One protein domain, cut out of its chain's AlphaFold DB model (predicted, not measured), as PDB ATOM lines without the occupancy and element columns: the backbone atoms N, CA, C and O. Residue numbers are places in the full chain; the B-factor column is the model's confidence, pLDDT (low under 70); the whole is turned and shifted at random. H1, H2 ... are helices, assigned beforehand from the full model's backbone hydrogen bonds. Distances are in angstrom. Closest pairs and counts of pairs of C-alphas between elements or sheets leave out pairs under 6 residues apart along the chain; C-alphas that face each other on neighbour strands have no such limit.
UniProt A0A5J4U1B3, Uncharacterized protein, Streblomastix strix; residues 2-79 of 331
ATOM      1  N   GLU A   2     164.556 188.059 137.377       52.38
ATOM      2  CA  GLU A   2     163.142 188.399 137.216       52.38
ATOM      3  C   GLU A   2     162.982 189.834 137.727       52.38
ATOM      4  O   GLU A   2     163.599 190.204 138.725       52.38
ATOM      5  N   GLN A   3     162.281 190.683 136.976       55.41
ATOM      6  CA  GLN A   3     161.968 192.019 137.464       55.41
ATOM      7  C   GLN A   3     160.957 191.840 138.590       55.41
ATOM      8  O   GLN A   3     159.799 191.516 138.320       55.41
ATOM      9  N   ASN A   4     161.409 192.006 139.832       73.44
ATOM     10  CA  ASN A   4     160.516 192.114 140.973       73.44
ATOM     11  C   ASN A   4     159.523 193.249 140.684       73.44
ATOM     12  O   ASN A   4     159.910 194.325 140.220       73.44
ATOM     13  N   GLY A   5     158.231 192.979 140.869       85.25
ATOM     14  CA  GLY A   5     157.201 194.004 140.713       85.25
ATOM     15  C   GLY A   5     157.400 195.130 141.729       85.25
ATOM     16  O   GLY A   5     158.042 194.935 142.760       85.25
ATOM     17  N   ILE A   6     156.844 196.309 141.454       87.94
ATOM     18  CA  ILE A   6     156.747 197.373 142.461       87.94
ATOM     19  C   ILE A   6     155.685 196.944 143.478       87.94
ATOM     20  O   ILE A   6     154.613 196.481 143.080       87.94
ATOM     21  N   CYS A   7     155.970 197.073 144.774       85.69
ATOM     22  CA  CYS A   7     154.974 196.798 145.802       85.69
ATOM     23  C   CYS A   7     153.865 197.860 145.746       85.69
ATOM     24  O   CYS A   7     154.107 199.029 146.038       85.69
ATOM     25  N   GLU A   8     152.645 197.458 145.397       79.88
ATOM     26  CA  GLU A   8     151.453 198.301 145.516       79.88
ATOM     27  C   GLU A   8     150.646 197.823 146.732       79.88
ATOM     28  O   GLU A   8     150.120 196.710 146.732       79.88
ATOM     29  N   GLY A   9     150.559 198.633 147.791       72.62
ATOM     30  CA  GLY A   9     149.847 198.238 149.008       72.62
ATOM     31  C   GLY A   9     149.914 199.264 150.134       72.62
ATOM     32  O   GLY A   9     150.746 200.165 150.124       72.62
ATOM     33  N   ASP A  10     149.003 199.119 151.095       77.94
ATOM     34  CA  ASP A  10     149.031 199.858 152.360       77.94
ATOM     35  C   ASP A  10     150.201 199.347 153.223       77.94
ATOM     36  O   ASP A  10     150.489 198.148 153.216       77.94
ATOM     37  N   TRP A  11     150.842 200.225 153.999       78.75
ATOM     38  CA  TRP A  11     151.974 199.892 154.882       78.75
ATOM     39  C   TRP A  11     151.622 198.815 155.921       78.75
ATOM     40  O   TRP A  11     152.496 198.156 156.471       78.75
ATOM     41  N   GLN A  12     150.327 198.607 156.167       80.81
ATOM     42  CA  GLN A  12     149.809 197.597 157.091       80.81
ATOM     43  C   GLN A  12     149.781 196.172 156.525       80.81
ATOM     44  O   GLN A  12     149.478 195.238 157.268       80.81
ATOM     45  N   ILE A  13     150.032 195.986 155.226       82.81
ATOM     46  CA  ILE A  13     150.022 194.667 154.592       82.81
ATOM     47  C   ILE A  13     151.478 194.231 154.400       82.81
ATOM     48  O   ILE A  13     152.112 194.683 153.446       82.81
ATOM     49  N   PRO A  14     152.022 193.371 155.280       81.88
ATOM     50  CA  PRO A  14     153.381 192.880 155.115       81.88
ATOM     51  C   PRO A  14     153.492 192.092 153.809       81.88
ATOM     52  O   PRO A  14     152.596 191.318 153.450       81.88
ATOM     53  N   VAL A  15     154.596 192.301 153.103       89.44
ATOM     54  CA  VAL A  15     154.975 191.517 151.926       89.44
ATOM     55  C   VAL A  15     156.066 190.535 152.319       89.44
ATOM     56  O   VAL A  15     156.747 190.728 153.322       89.44
ATOM     57  N   ASP A  16     156.228 189.470 151.536       91.00
ATOM     58  CA  ASP A  16     157.344 188.556 151.758       91.00
ATOM     59  C   ASP A  16     158.659 189.331 151.553       91.00
ATOM     60  O   ASP A  16     158.805 189.958 150.492       91.00
ATOM     61  N   PRO A  17     159.570 189.378 152.546       91.19
ATOM     62  CA  PRO A  17     160.818 190.120 152.452       91.19
ATOM     63  C   PRO A  17     161.556 189.857 151.135       91.19
ATOM     64  O   PRO A  17     161.855 188.723 150.774       91.19
ATOM     65  N   GLY A  18     161.825 190.918 150.380       88.75
ATOM     66  CA  GLY A  18     162.527 190.844 149.102       88.75
ATOM     67  C   GLY A  18     161.658 190.544 147.869       88.75
ATOM     68  O   GLY A  18     162.160 190.592 146.745       88.75
ATOM     69  N   SER A  19     160.361 190.261 148.035       92.12
ATOM     70  CA  SER A  19     159.483 189.819 146.933       92.12
ATOM     71  C   SER A  19     159.100 190.910 145.927       92.12
ATOM     72  O   SER A  19     158.710 190.611 144.795       92.12
ATOM     73  N   CYS A  20     159.210 192.179 146.309       91.44
ATOM     74  CA  CYS A  20     158.898 193.328 145.465       91.44
ATOM     75  C   CYS A  20     159.790 194.520 145.841       91.44
ATOM     76  O   CYS A  20     160.370 194.544 146.924       91.44
ATOM     77  N   THR A  21     159.942 195.495 144.944       90.56
ATOM     78  CA  THR A  21     160.767 196.694 145.177       90.56
ATOM     79  C   THR A  21     159.903 197.838 145.698       90.56
ATOM     80  O   THR A  21     158.774 198.028 145.229       90.56
ATOM     81  N   CYS A  22     160.418 198.596 146.668       89.19
ATOM     82  CA  CYS A  22     159.749 199.779 147.197       89.19
ATOM     83  C   CYS A  22     159.539 200.816 146.079       89.19
ATOM     84  O   CYS A  22     160.292 200.880 145.106       89.19
ATOM     85  N   SER A  23     158.478 201.613 146.165       85.88
ATOM     86  CA  SER A  23     158.229 202.648 145.161       85.88
ATOM     87  C   SER A  23     158.953 203.940 145.534       85.88
ATOM     88  O   SER A  23     158.771 204.432 146.639       85.88
ATOM     89  N   LEU A  24     159.696 204.529 144.591       80.38
ATOM     90  CA  LEU A  24     160.387 205.818 144.775       80.38
ATOM     91  C   LEU A  24     159.436 207.023 144.899       80.38
ATOM     92  O   LEU A  24     159.868 208.113 145.265       80.38
ATOM     93  N   ASP A  25     158.163 206.849 144.534       78.94
ATOM     94  CA  ASP A  25     157.193 207.941 144.405       78.94
ATOM     95  C   ASP A  25     156.349 208.169 145.676       78.94
ATOM     96  O   ASP A  25     155.552 209.111 145.707       78.94
ATOM     97  N   TRP A  26     156.482 207.329 146.712       65.81
ATOM     98  CA  TRP A  26     155.587 207.337 147.876       65.81
ATOM     99  C   TRP A  26     156.342 207.386 149.205       65.81
ATOM    100  O   TRP A  26     157.269 206.617 149.422       65.81
ATOM    101  N   ASP A  27     155.852 208.212 150.136       68.06
ATOM    102  CA  ASP A  27     156.348 208.298 151.523       68.06
ATOM    103  C   ASP A  27     156.072 207.024 152.358       68.06
ATOM    104  O   ASP A  27     156.463 206.953 153.522       68.06
ATOM    105  N   TYR A  28     155.358 206.034 151.807       67.62
ATOM    106  CA  TYR A  28     154.935 204.828 152.521       67.62
ATOM    107  C   TYR A  28     154.978 203.607 151.603       67.62
ATOM    108  O   TYR A  28     154.289 203.563 150.582       67.62
ATOM    109  N   HIS A  29     155.735 202.590 151.999       79.25
ATOM    110  CA  HIS A  29     155.789 201.287 151.344       79.25
ATOM    111  C   HIS A  29     155.625 200.171 152.391       79.25
ATOM    112  O   HIS A  29     155.889 200.399 153.573       79.25
ATOM    113  N   PRO A  30     155.142 198.974 152.009       86.50
ATOM    114  CA  PRO A  30     154.986 197.875 152.957       86.50
ATOM    115  C   PRO A  30     156.346 197.417 153.495       86.50
ATOM    116  O   PRO A  30     157.320 197.337 152.745       86.50
ATOM    117  N   THR A  31     156.402 197.076 154.785       86.75
ATOM    118  CA  THR A  31     157.594 196.475 155.399       86.75
ATOM    119  C   THR A  31     157.963 195.184 154.667       86.75
ATOM    120  O   THR A  31     157.092 194.351 154.396       86.75
ATOM    121  N   GLY A  32     159.247 195.023 154.343       87.31
ATOM    122  CA  GLY A  32     159.766 193.857 153.617       87.31
ATOM    123  C   GLY A  32     160.022 194.075 152.122       87.31
ATOM    124  O   GLY A  32     160.617 193.214 151.481       87.31
ATOM    125  N   CYS A  33     159.638 195.208 151.531       91.50
ATOM    126  CA  CYS A  33     160.031 195.508 150.149       91.50
ATOM    127  C   CYS A  33     161.544 195.734 150.021       91.50
ATOM    128  O   CYS A  33     162.169 196.206 150.960       91.50
ATOM    129  N   VAL A  34     162.145 195.425 148.872       93.44
ATOM    130  CA  VAL A  34     163.555 195.740 148.582       93.44
ATOM    131  C   VAL A  34     163.715 197.248 148.430       93.44
ATOM    132  O   VAL A  34     163.005 197.836 147.609       93.44
ATOM    133  N   CYS A  35     164.659 197.852 149.156       91.62
ATOM    134  CA  CYS A  35     164.939 199.284 149.070       91.62
ATOM    135  C   CYS A  35     165.237 199.693 147.618       91.62
ATOM    136  O   CYS A  35     166.030 199.051 146.922       91.62
ATOM    137  N   ALA A  36     164.587 200.752 147.149       89.62
ATOM    138  CA  ALA A  36     164.752 201.314 145.815       89.62
ATOM    139  C   ALA A  36     165.766 202.463 145.783       89.62
ATOM    140  O   ALA A  36     166.322 202.756 144.721       89.62
ATOM    141  N   GLY A  37     166.018 203.109 146.923       85.06
ATOM    142  CA  GLY A  37     167.036 204.141 147.058       85.06
ATOM    143  C   GLY A  37     167.525 204.363 148.495       85.06
ATOM    144  O   GLY A  37     166.977 203.818 149.450       85.06
ATOM    145  N   PRO A  38     168.535 205.235 148.669       86.81
ATOM    146  CA  PRO A  38     169.240 205.434 149.939       86.81
ATOM    147  C   PRO A  38     168.443 206.214 150.999       86.81
ATOM    148  O   PRO A  38     168.964 206.489 152.079       86.81
ATOM    149  N   TYR A  39     167.211 206.623 150.687       85.00
ATOM    150  CA  TYR A  39     166.322 207.350 151.598       85.00
ATOM    151  C   TYR A  39     165.138 206.509 152.082       85.00
ATOM    152  O   TYR A  39     164.370 206.997 152.911       85.00
ATOM    153  N   ASP A  40     165.001 205.281 151.586       84.69
ATOM    154  CA  ASP A  40     163.949 204.367 152.016       84.69
ATOM    155  C   ASP A  40     164.212 203.898 153.461       84.69
ATOM    156  O   ASP A  40     165.353 203.887 153.933       84.69
ATOM    157  N   GLN A  41     163.154 203.546 154.189       85.00
ATOM    158  CA  GLN A  41     163.212 203.088 155.585       85.00
ATOM    159  C   GLN A  41     162.281 201.895 155.751       85.00
ATOM    160  O   GLN A  41     161.263 201.841 155.083       85.00
ATOM    161  N   ASP A  42     162.588 200.952 156.638       84.25
ATOM    162  CA  ASP A  42     161.778 199.739 156.842       84.25
ATOM    163  C   ASP A  42     161.706 198.794 155.619       84.25
ATOM    164  O   ASP A  42     160.743 198.046 155.422       84.25
ATOM    165  N   CYS A  43     162.748 198.813 154.786       91.00
ATOM    166  CA  CYS A  43     162.906 197.986 153.588       91.00
ATOM    167  C   CYS A  43     164.064 196.984 153.731       91.00
ATOM    168  O   CYS A  43     164.925 197.131 154.594       91.00
ATOM    169  N   VAL A  44     164.083 195.955 152.882       94.00
ATOM    170  CA  VAL A  44     165.142 194.944 152.803       94.00
ATOM    171  C   VAL A  44     166.305 195.464 151.963       94.00
ATOM    172  O   VAL A  44     166.094 195.954 150.850       94.00
ATOM    173  N   CYS A  45     167.523 195.310 152.474       93.50
ATOM    174  CA  CYS A  45     168.752 195.691 151.792       93.50
ATOM    175  C   CYS A  45     168.893 194.982 150.426       93.50
ATOM    176  O   CYS A  45     168.692 193.771 150.303       93.50
ATOM    177  N   ASN A  46     169.252 195.739 149.391       87.38
ATOM    178  CA  ASN A  46     169.507 195.297 148.024       87.38
ATOM    179  C   ASN A  46     170.998 195.037 147.717       87.38
ATOM    180  O   ASN A  46     171.296 194.390 146.710       87.38
ATOM    181  N   GLY A  47     171.926 195.497 148.567       84.06
ATOM    182  CA  GLY A  47     173.369 195.269 148.456       84.06
ATOM    183  C   GLY A  47     174.134 196.190 147.494       84.06
ATOM    184  O   GLY A  47     175.350 196.028 147.358       84.06
ATOM    185  N   GLU A  48     173.473 197.137 146.820       81.69
ATOM    186  CA  GLU A  48     174.095 198.096 145.890       81.69
ATOM    187  C   GLU A  48     174.011 199.552 146.388       81.69
ATOM    188  O   GLU A  48     175.031 200.240 146.369       81.69
ATOM    189  N   ASP A  49     172.843 200.001 146.867       80.94
ATOM    190  CA  ASP A  49     172.561 201.391 147.286       80.94
ATOM    191  C   ASP A  49     171.680 201.427 148.553       80.94
ATOM    192  O   ASP A  49     170.632 202.080 148.613       80.94
ATOM    193  N   ASP A  50     172.099 200.679 149.569       82.44
ATOM    194  CA  ASP A  50     171.320 200.473 150.786       82.44
ATOM    195  C   ASP A  50     171.217 201.731 151.663       82.44
ATOM    196  O   ASP A  50     172.233 202.384 151.941       82.44
ATOM    197  N   PRO A  51     170.008 202.087 152.144       84.62
ATOM    198  CA  PRO A  51     169.871 203.101 153.173       84.62
ATOM    199  C   PRO A  51     170.526 202.614 154.471       84.62
ATOM    200  O   PRO A  51     170.642 201.418 154.731       84.62
ATOM    201  N   TYR A  52     170.924 203.557 155.327       83.62
ATOM    202  CA  TYR A  52     171.644 203.247 156.569       83.62
ATOM    203  C   TYR A  52     170.854 202.350 157.546       83.62
ATOM    204  O   TYR A  52     171.457 201.738 158.419       83.62
ATOM    205  N   TYR A  53     169.527 202.265 157.394       85.88
ATOM    206  CA  TYR A  53     168.619 201.503 158.260       85.88
ATOM    207  C   TYR A  53     167.749 200.501 157.473       85.88
ATOM    208  O   TYR A  53     166.556 200.372 157.749       85.88
ATOM    209  N   CYS A  54     168.297 199.833 156.453       91.62
ATOM    210  CA  CYS A  54     167.606 198.688 155.849       91.62
ATOM    211  C   CYS A  54     167.774 197.419 156.695       91.62
ATOM    212  O   CYS A  54     168.767 197.250 157.399       91.62
ATOM    213  N   TYR A  55     166.806 196.514 156.584       93.69
ATOM    214  CA  TYR A  55     166.810 195.204 157.223       93.69
ATOM    215  C   TYR A  55     167.386 194.129 156.296       93.69
ATOM    216  O   TYR A  55     167.244 194.197 155.074       93.69
ATOM    217  N   THR A  56     167.982 193.079 156.849       94.12
ATOM    218  CA  THR A  56     168.266 191.846 156.094       94.12
ATOM    219  C   THR A  56     167.090 190.869 156.188       94.12
ATOM    220  O   THR A  56     166.104 191.120 156.881       94.12
ATOM    221  N   ILE A  57     167.154 189.751 155.463       94.12
ATOM    222  CA  ILE A  57     166.264 188.609 155.711       94.12
ATOM    223  C   ILE A  57     166.946 187.739 156.763       94.12
ATOM    224  O   ILE A  57     168.135 187.468 156.618       94.12
ATOM    225  N   CYS A  58     166.212 187.327 157.797       95.06
ATOM    226  CA  CYS A  58     166.780 186.522 158.877       95.06
ATOM    227  C   CYS A  58     167.280 185.166 158.352       95.06
ATOM    228  O   CYS A  58     166.522 184.438 157.704       95.06
ATOM    229  N   ASP A  59     168.526 184.813 158.669       94.12
ATOM    230  CA  ASP A  59     169.077 183.476 158.433       94.12
ATOM    231  C   ASP A  59     168.595 182.459 159.495       94.12
ATOM    232  O   ASP A  59     167.914 182.789 160.470       94.12
ATOM    233  N   GLU A  60     168.943 181.173 159.326       90.25
ATOM    234  CA  GLU A  60     168.566 180.122 160.281       90.25
ATOM    235  C   GLU A  60     169.094 180.430 161.693       90.25
ATOM    236  O   GLU A  60     170.300 180.426 161.953       90.25
ATOM    237  N   GLY A  61     168.159 180.636 162.623       86.94
ATOM    238  CA  GLY A  61     168.454 180.963 164.014       86.94
ATOM    239  C   GLY A  61     168.585 182.458 164.296       86.94
ATOM    240  O   GLY A  61     168.868 182.792 165.441       86.94
ATOM    241  N   GLU A  62     168.375 183.334 163.314       92.38
ATOM    242  CA  GLU A  62     168.238 184.776 163.519       92.38
ATOM    243  C   GLU A  62     166.786 185.178 163.777       92.38
ATOM    244  O   GLU A  62     165.848 184.504 163.342       92.38
ATOM    245  N   TYR A  63     166.597 186.279 164.504       92.75
ATOM    246  CA  TYR A  63     165.271 186.781 164.848       92.75
ATOM    247  C   TYR A  63     165.213 188.313 164.783       92.75
ATOM    248  O   TYR A  63     166.146 188.972 165.249       92.75
ATOM    249  N   PRO A  64     164.085 188.904 164.335       90.69
ATOM    250  CA  PRO A  64     163.935 190.360 164.238       90.69
ATOM    251  C   PRO A  64     164.162 191.113 165.555       90.69
ATOM    252  O   PRO A  64     164.561 192.271 165.539       90.69
ATOM    253  N   GLU A  65     163.913 190.464 166.701       84.50
ATOM    254  CA  GLU A  65     164.128 191.049 168.037       84.50
ATOM    255  C   GLU A  65     165.614 191.346 168.319       84.50
ATOM    256  O   GLU A  65     165.905 192.203 169.153       84.50
ATOM    257  N   TYR A  66     166.545 190.660 167.642       82.69
ATOM    258  CA  TYR A  66     167.977 190.694 167.962       82.69
ATOM    259  C   TYR A  66     168.885 191.046 166.786       82.69
ATOM    260  O   TYR A  66     169.926 191.656 167.000       82.69
ATOM    261  N   ASP A  67     168.513 190.652 165.571       87.50
ATOM    262  CA  ASP A  67     169.438 190.608 164.434       87.50
ATOM    263  C   ASP A  67     169.124 191.654 163.346       87.50
ATOM    264  O   ASP A  67     169.669 191.570 162.253       87.50
ATOM    265  N   GLU A  68     168.250 192.634 163.627       90.19
ATOM    266  CA  GLU A  68     167.840 193.681 162.667       90.19
ATOM    267  C   GLU A  68     167.483 193.102 161.281       90.19
ATOM    268  O   GLU A  68     167.924 193.559 160.225       90.19
ATOM    269  N   CYS A  69     166.654 192.061 161.293       94.31
ATOM    270  CA  CYS A  69     166.252 191.317 160.107       94.31
ATOM    271  C   CYS A  69     164.727 191.140 160.046       94.31
ATOM    272  O   CYS A  69     164.011 191.372 161.023       94.31
ATOM    273  N   LEU A  70     164.211 190.719 158.892       94.56
ATOM    274  CA  LEU A  70     162.804 190.391 158.671       94.56
ATOM    275  C   LEU A  70     162.628 188.901 158.366       94.56
ATOM    276  O   LEU A  70     163.386 188.311 157.596       94.56
ATOM    277  N   CYS A  71     161.587 188.301 158.942       95.50
ATOM    278  CA  CYS A  71     161.230 186.910 158.682       95.50
ATOM    279  C   CYS A  71     160.491 186.759 157.354       95.50
ATOM    280  O   CYS A  71     159.531 187.493 157.099       95.50
ATOM    281  N   ALA A  72     160.859 185.743 156.569       93.62
ATOM    282  CA  ALA A  72     160.031 185.277 155.461       93.62
ATOM    283  C   ALA A  72     158.614 184.935 155.953       93.62
ATOM    284  O   ALA A  72     158.446 184.388 157.047       93.62
ATOM    285  N   LEU A  73     157.579 185.242 155.160       91.12
ATOM    286  CA  LEU A  73     156.185 185.045 155.596       91.12
ATOM    287  C   LEU A  73     155.826 183.567 155.814       91.12
ATOM    288  O   LEU A  73     154.878 183.251 156.542       91.12
ATOM    289  N   ASP A  74     156.557 182.655 155.178       93.38
ATOM    290  CA  ASP A  74     156.400 181.214 155.334       93.38
ATOM    291  C   ASP A  74     157.311 180.604 156.414       93.38
ATOM    292  O   ASP A  74     157.045 179.476 156.850       93.38
ATOM    293  N   ASP A  75     158.289 181.346 156.945       94.44
ATOM    294  CA  ASP A  75     159.134 180.899 158.053       94.44
ATOM    295  C   ASP A  75     158.428 181.073 159.404       94.44
ATOM    296  O   ASP A  75     158.614 182.033 160.156       94.44
ATOM    297  N   GLN A  76     157.618 180.072 159.744       94.75
ATOM    298  CA  GLN A  76     156.908 180.025 161.021       94.75
ATOM    299  C   GLN A  76     157.842 179.963 162.238       94.75
ATOM    300  O   GLN A  76     157.402 180.292 163.337       94.75
ATOM    301  N   THR A  77     159.099 179.536 162.076       91.75
ATOM    302  CA  THR A  77     160.061 179.465 163.185       91.75
ATOM    303  C   THR A  77     160.575 180.859 163.510       91.75
ATOM    304  O   THR A  77     160.503 181.271 164.666       91.75
ATOM    305  N   CYS A  78     161.007 181.607 162.493       94.44
ATOM    306  CA  CYS A  78     161.411 183.000 162.641       94.44
ATOM    307  C   CYS A  78     160.248 183.859 163.165       94.44
ATOM    308  O   CYS A  78     160.408 184.576 164.152       94.44
ATOM    309  N   ILE A  79     159.046 183.719 162.583       92.88
ATOM    310  CA  ILE A  79     157.848 184.472 163.001       92.88
ATOM    311  C   ILE A  79     157.459 184.166 164.453       92.88
ATOM    312  O   ILE A  79     157.029 185.063 165.181       92.88
TER     313      ILE A  79
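AT A GLANCE: This is residues 2 to 79 of the 331 residues of an uncharacterized protein of Streblomastix strix (UniProt A0A5J4U1B3). This domain has little regular structure: it is mostly winding loops, in a larger lobe of loops, residues 2 to 54, and a smaller lobe, residues 58 to 79, that holds two one-turn helices, H1 then H2. The printed part has 78 residues, with 8 in the named helices and no named strand; by these few residues the class is all helix. The whole is compact, with a radius of gyration of the C-alphas of 11.8 A and spans of 35 by 25 by 23 A.

IN THESE COORDINATES: Residues 2 to 63 hold no named element, from C-alpha 2 at (163.142, 188.399, 137.216). H1, residues 64 to 67, is 5.5 A long and begins at C-alpha 64, (163.935, 190.360, 164.238). H2, residues 76 to 79, is 5.0 A long and ends at C-alpha 79, (157.848, 184.472, 163.001).

HOW THE PARTS SIT: Residues 56 to 57 pair with residues 69 to 70, parallel. H1 and H2 are close but not clearly touching; their closest C-alphas, of Pro 64 and Cys 78, are 7.9 A apart. Both are too short for an O i to N i+4 pair; in each, the one O i to N i+3 pair is not within hydrogen-bond range.

THE WHOLE: The farthest C-alphas, of Asp 25 and Gly 61, are 35.2 A apart. The printed part has no cut, and the link from H1 to H2 is short. Confidence is low, under 70, at residues 2 to 3 and 26 to 28.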